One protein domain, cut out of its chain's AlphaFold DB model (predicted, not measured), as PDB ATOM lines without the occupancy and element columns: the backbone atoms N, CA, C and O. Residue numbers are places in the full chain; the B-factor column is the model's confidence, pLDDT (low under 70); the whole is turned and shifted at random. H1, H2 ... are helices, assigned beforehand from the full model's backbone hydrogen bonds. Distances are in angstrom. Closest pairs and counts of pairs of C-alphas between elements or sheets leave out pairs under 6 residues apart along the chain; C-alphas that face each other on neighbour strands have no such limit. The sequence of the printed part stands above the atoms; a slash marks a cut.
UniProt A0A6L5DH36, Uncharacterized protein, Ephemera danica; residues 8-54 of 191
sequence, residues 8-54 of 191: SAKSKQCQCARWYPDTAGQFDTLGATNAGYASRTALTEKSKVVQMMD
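This is residues 8 to 54 of the 191 residues of an uncharacterized protein of Ephemera danica (UniProt A0A6L5DH36). There is little regular structure here: an open, flat chain in which the longest helix, H3, makes one side and two single-turn helices, H1 and H2, lie across from it, joined to it by the long loop of residues 17 to 34. Residues 44 to 52, of which 44 belongs to H3, stand free and stick out from the body, which without them spans 25 by 21 by 15 A. The printed part has 47 residues with three named helices, in the order H1, H2, H3, and no named strand; the class is all helix, with 18 residues in named elements. It is only just loose, close to compact, with a radius of gyration of the C-alphas of 11.5 A and spans of 29 by 29 by 15 A.

H3, residues 35 to 44, measures 14.7 A from C-alpha 35 at (167.172, 239.947, 219.878) to C-alpha 44. H2 is residues 13 to 16, 5.3 A; H1 is residues 8 to 11, 5.2 A, from C-alpha 8 at (169.652, 258.008, 222.771).

H3 is apart from H1 and from H2, with no C-alpha within 8 A. H1 and H2 meet only through their link. In H3, 4 of 6 O i to N i+4 pairs are within hydrogen-bond range; H1 and H2 are too short for such a pair.

The C-alphas of Ser 8 and Lys 48, the two farthest apart, are 32.0 A apart. The printed part has no cut. The link H2 to H3 is long, H1 to H2 tight. Residue 17 and residues 50 to 54 have pLDDT under 70.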
ATOM      1  N   SER A   8     170.661 257.678 221.758       78.25
ATOM      2  CA  SER A   8     169.652 258.008 222.771       78.25
ATOM      3  C   SER A   8     168.223 258.062 222.221       78.25
ATOM      4  O   SER A   8     167.279 257.699 222.923       78.25
ATOM      5  N   ALA A   9     168.027 258.500 220.975       75.94
ATOM      6  CA  ALA A   9     166.716 258.480 220.332       75.94
ATOM      7  C   ALA A   9     166.293 257.044 220.001       75.94
ATOM      8  O   ALA A   9     165.138 256.682 220.231       75.94
ATOM      9  N   LYS A  10     167.235 256.204 219.553       76.06
ATOM     10  CA  LYS A  10     166.987 254.784 219.267       76.06
ATOM     11  C   LYS A  10     166.598 254.000 220.519       76.06
ATOM     12  O   LYS A  10     165.674 253.197 220.458       76.06
ATOM     13  N   SER A  11     167.252 254.259 221.652       75.19
ATOM     14  CA  SER A  11     166.977 253.567 222.920       75.19
ATOM     15  C   SER A  11     165.759 254.092 223.679       75.19
ATOM     16  O   SER A  11     165.266 253.402 224.560       75.19
ATOM     17  N   LYS A  12     165.246 255.287 223.361       76.88
ATOM     18  CA  LYS A  12     164.078 255.863 224.052       76.88
ATOM     19  C   LYS A  12     162.899 256.074 223.112       76.88
ATOM     20  O   LYS A  12     161.915 255.345 223.166       76.88
ATOM     21  N   GLN A  13     163.005 257.059 222.223       75.62
ATOM     22  CA  GLN A  13     161.900 257.491 221.363       75.62
ATOM     23  C   GLN A  13     161.453 256.386 220.399       75.62
ATOM     24  O   GLN A  13     160.257 256.156 220.237       75.62
ATOM     25  N   CYS A  14     162.398 255.665 219.793       71.81
ATOM     26  CA  CYS A  14     162.078 254.566 218.882       71.81
ATOM     27  C   CYS A  14     161.540 253.332 219.630       71.81
ATOM     28  O   CYS A  14     160.663 252.646 219.106       71.81
ATOM     29  N   GLN A  15     161.969 253.092 220.875       76.50
ATOM     30  CA  GLN A  15     161.408 252.020 221.707       76.50
ATOM     31  C   GLN A  15     159.959 252.299 222.127       76.50
ATOM     32  O   GLN A  15     159.162 251.366 222.185       76.50
ATOM     33  N   CYS A  16     159.561 253.565 222.316       70.06
ATOM     34  CA  CYS A  16     158.146 253.921 222.498       70.06
ATOM     35  C   CYS A  16     157.285 253.549 221.276       70.06
ATOM     36  O   CYS A  16     156.108 253.237 221.424       70.06
ATOM     37  N   ALA A  17     157.878 253.524 220.078       69.38
ATOM     38  CA  ALA A  17     157.255 253.015 218.855       69.38
ATOM     39  C   ALA A  17     157.465 251.496 218.655       69.38
ATOM     40  O   ALA A  17     157.194 250.972 217.576       69.38
ATOM     41  N   ARG A  18     157.942 250.784 219.688       72.38
ATOM     42  CA  ARG A  18     158.265 249.344 219.696       72.38
ATOM     43  C   ARG A  18     159.289 248.925 218.636       72.38
ATOM     44  O   ARG A  18     159.296 247.779 218.184       72.38
ATOM     45  N   TRP A  19     160.168 249.843 218.244       78.69
ATOM     46  CA  TRP A  19     161.283 249.542 217.357       78.69
ATOM     47  C   TRP A  19     162.452 248.962 218.161       78.69
ATOM     48  O   TRP A  19     162.989 249.621 219.052       78.69
ATOM     49  N   TYR A  20     162.854 247.742 217.811       84.56
ATOM     50  CA  TYR A  20     164.030 247.059 218.348       84.56
ATOM     51  C   TYR A  20     164.898 246.617 217.170       84.56
ATOM     52  O   TYR A  20     164.354 245.999 216.251       84.56
ATOM     53  N   PRO A  21     166.200 246.943 217.147       82.56
ATOM     54  CA  PRO A  21     167.069 246.538 216.053       82.56
ATOM     55  C   PRO A  21     167.215 245.016 216.030       82.56
ATOM     56  O   PRO A  21     167.354 244.382 217.076       82.56
ATOM     57  N   ASP A  22     167.200 244.444 214.832       84.94
ATOM     58  CA  ASP A  22     167.446 243.019 214.653       84.94
ATOM     59  C   ASP A  22     168.943 242.709 214.725       84.94
ATOM     60  O   ASP A  22     169.790 243.545 214.390       84.94
ATOM     61  N   THR A  23     169.276 241.492 215.159       86.25
ATOM     62  CA  THR A  23     170.664 241.017 215.144       86.25
ATOM     63  C   THR A  23     171.160 240.965 213.692       86.25
ATOM     64  O   THR A  23     170.478 240.428 212.814       86.25
ATOM     65  N   ALA A  24     172.340 241.528 213.416       86.31
ATOM     66  CA  ALA A  24     172.893 241.593 212.063       86.31
ATOM     67  C   ALA A  24     172.978 240.194 211.417       86.31
ATOM     68  O   ALA A  24     173.478 239.250 212.025       86.31
ATOM     69  N   GLY A  25     172.469 240.063 210.187       85.12
ATOM     70  CA  GLY A  25     172.437 238.792 209.447       85.12
ATOM     71  C   GLY A  25     171.369 237.790 209.905       85.12
ATOM     72  O   GLY A  25     171.348 236.673 209.406       85.12
ATOM     73  N   GLN A  26     170.487 238.168 210.836       84.31
ATOM     74  CA  GLN A  26     169.437 237.305 211.399       84.31
ATOM     75  C   GLN A  26     168.037 237.923 211.236       84.31
ATOM     76  O   GLN A  26     167.139 237.665 212.037       84.31
ATOM     77  N   PHE A  27     167.857 238.780 210.226       78.56
ATOM     78  CA  PHE A  27     166.621 239.537 209.997       78.56
ATOM     79  C   PHE A  27     165.400 238.622 209.803       78.56
ATOM     80  O   PHE A  27     164.372 238.835 210.438       78.56
ATOM     81  N   ASP A  28     165.552 237.550 209.020       84.38
ATOM     82  CA  ASP A  28     164.479 236.588 208.733       84.38
ATOM     83  C   ASP A  28     164.368 235.459 209.778       84.38
ATOM     84  O   ASP A  28     163.523 234.567 209.666       84.38
ATOM     85  N   THR A  29     165.217 235.467 210.811       84.00
ATOM     86  CA  THR A  29     165.259 234.402 211.817       84.00
ATOM     87  C   THR A  29     164.169 234.608 212.865       84.00
ATOM     88  O   THR A  29     164.266 235.474 213.739       84.00
ATOM     89  N   LEU A  30     163.143 233.756 212.821       77.50
ATOM     90  CA  LEU A  30     162.034 233.738 213.776       77.50
ATOM     91  C   LEU A  30     162.416 232.938 215.034       77.50
ATOM     92  O   LEU A  30     162.024 231.786 215.204       77.50
ATOM     93  N   GLY A  31     163.218 233.532 215.918       78.94
ATOM     94  CA  GLY A  31     163.653 232.882 217.156       78.94
ATOM     95  C   GLY A  31     164.479 233.787 218.066       78.94
ATOM     96  O   GLY A  31     164.730 234.948 217.748       78.94
ATOM     97  N   ALA A  32     164.930 233.245 219.202       78.44
ATOM     98  CA  ALA A  32     165.685 233.993 220.215       78.44
ATOM     99  C   ALA A  32     167.051 234.522 219.725       78.44
ATOM    100  O   ALA A  32     167.611 235.431 220.329       78.44
ATOM    101  N   THR A  33     167.574 233.990 218.616       84.44
ATOM    102  CA  THR A  33     168.815 234.447 217.965       84.44
ATOM    103  C   THR A  33     168.717 235.891 217.460       84.44
ATOM    104  O   THR A  33     169.713 236.619 217.419       84.44
ATOM    105  N   ASN A  34     167.508 236.327 217.097       88.56
ATOM    106  CA  ASN A  34     167.231 237.712 216.762       88.56
ATOM    107  C   ASN A  34     166.679 238.430 218.006       88.56
ATOM    108  O   ASN A  34     165.512 238.279 218.372       88.56
ATOM    109  N   ALA A  35     167.528 239.234 218.651       85.38
ATOM    110  CA  ALA A  35     167.172 239.947 219.878       85.38
ATOM    111  C   ALA A  35     166.030 240.957 219.658       85.38
ATOM    112  O   ALA A  35     165.184 241.150 220.537       85.38
ATOM    113  N   GLY A  36     165.972 241.565 218.468       86.75
ATOM    114  CA  GLY A  36     164.891 242.459 218.069       86.75
ATOM    115  C   GLY A  36     163.565 241.716 217.940       86.75
ATOM    116  O   GLY A  36     162.554 242.155 218.495       86.75
ATOM    117  N   TYR A  37     163.579 240.555 217.281       83.81
ATOM    118  CA  TYR A  37     162.408 239.687 217.159       83.81
ATOM    119  C   TYR A  37     161.898 239.215 218.526       83.81
ATOM    120  O   TYR A  37     160.719 239.403 218.822       83.81
ATOM    121  N   ALA A  38     162.781 238.701 219.388       86.69
ATOM    122  CA  ALA A  38     162.430 238.242 220.735       86.69
ATOM    123  C   ALA A  38     161.810 239.353 221.604       86.69
ATOM    124  O   ALA A  38     160.841 239.127 222.327       86.69
ATOM    125  N   SER A  39     162.329 240.581 221.497       86.44
ATOM    126  CA  SER A  39     161.784 241.738 222.218       86.44
ATOM    127  C   SER A  39     160.377 242.104 221.730       86.44
ATOM    128  O   SER A  39     159.503 242.434 222.531       86.44
ATOM    129  N   ARG A  40     160.124 242.016 220.416       83.31
ATOM    130  CA  ARG A  40     158.802 242.300 219.835       83.31
ATOM    131  C   ARG A  40     157.778 241.212 220.161       83.31
ATOM    132  O   ARG A  40     156.637 241.557 220.456       83.31
ATOM    133  N   THR A  41     158.167 239.936 220.152       82.25
ATOM    134  CA  THR A  41     157.260 238.822 220.475       82.25
ATOM    135  C   THR A  41     156.858 238.814 221.947       82.25
ATOM    136  O   THR A  41     155.673 238.649 222.233       82.25
ATOM    137  N   ALA A  42     157.789 239.095 222.867       85.06
ATOM    138  CA  ALA A  42     157.505 239.195 224.302       85.06
ATOM    139  C   ALA A  42     156.443 240.265 224.626       85.06
ATOM    140  O   ALA A  42     155.579 240.061 225.478       85.06
ATOM    141  N   LEU A  43     156.445 241.392 223.905       78.06
ATOM    142  CA  LEU A  43     155.440 242.452 224.071       78.06
ATOM    143  C   LEU A  43     154.031 242.027 223.637       78.06
ATOM    144  O   LEU A  43     153.049 242.640 224.054       78.06
ATOM    145  N   THR A  44     153.926 241.007 222.787       77.69
ATOM    146  CA  THR A  44     152.662 240.533 222.209       77.69
ATOM    147  C   THR A  44     152.228 239.162 222.725       77.69
ATOM    148  O   THR A  44     151.128 238.723 222.412       77.69
ATOM    149  N   GLU A  45     153.050 238.502 223.545       83.50
ATOM    150  CA  GLU A  45     152.861 237.119 224.006       83.50
ATOM    151  C   GLU A  45     151.528 236.900 224.741       83.50
ATOM    152  O   GLU A  45     150.885 235.862 224.595       83.50
ATOM    153  N   LYS A  46     151.065 237.903 225.494       81.88
ATOM    154  CA  LYS A  46     149.810 237.829 226.259       81.88
ATOM    155  C   LYS A  46     148.556 238.144 225.433       81.88
ATOM    156  O   LYS A  46     147.451 238.068 225.969       81.88
ATOM    157  N   SER A  47     148.688 238.522 224.160       78.00
ATOM    158  CA  SER A  47     147.580 239.040 223.349       78.00
ATOM    159  C   SER A  47     147.324 238.180 222.114       78.00
ATOM    160  O   SER A  47     148.178 238.037 221.250       78.00
ATOM    161  N   LYS A  48     146.092 237.666 221.983       74.44
ATOM    162  CA  LYS A  48     145.652 236.895 220.803       74.44
ATOM    163  C   LYS A  48     145.570 237.749 219.528       74.44
ATOM    164  O   LYS A  48     145.754 237.232 218.432       74.44
ATOM    165  N   VAL A  49     145.271 239.043 219.669       73.81
ATOM    166  CA  VAL A  49     145.199 240.028 218.580       73.81
ATOM    167  C   VAL A  49     145.927 241.287 219.037       73.81
ATOM    168  O   VAL A  49     145.678 241.778 220.137       73.81
ATOM    169  N   VAL A  50     146.820 241.809 218.197       65.38
ATOM    170  CA  VAL A  50     147.578 243.037 218.460       65.38
ATOM    171  C   VAL A  50     147.118 244.089 217.467       65.38
ATOM    172  O   VAL A  50     147.383 243.979 216.272       65.38
ATOM    173  N   GLN A  51     146.434 245.117 217.958       62.97
ATOM    174  CA  GLN A  51     146.072 246.264 217.138       62.97
ATOM    175  C   GLN A  51     147.252 247.235 217.081       62.97
ATOM    176  O   GLN A  51     147.778 247.659 218.111       62.97
ATOM    177  N   MET A  52     147.695 247.576 215.874       64.00
ATOM    178  CA  MET A  52     148.697 248.618 215.679       64.00
ATOM    179  C   MET A  52     147.983 249.964 215.569       64.00
ATOM    180  O   MET A  52     147.172 250.167 214.672       64.00
ATOM    181  N   MET A  53     148.264 250.865 216.506       60.94
ATOM    182  CA  MET A  53     147.896 252.271 216.388       60.94
ATOM    183  C   MET A  53     149.074 253.000 215.748       60.94
ATOM    184  O   MET A  53     150.170 253.008 216.313       60.94
ATOM    185  N   ASP A  54     148.863 253.554 214.557       55.97
ATOM    186  CA  ASP A  54     149.850 254.422 213.916       55.97
ATOM    187  C   ASP A  54     149.848 255.807 214.589       55.97
ATOM    188  O   ASP A  54     148.987 256.131 215.417       55.97
TER     189      ASP A  54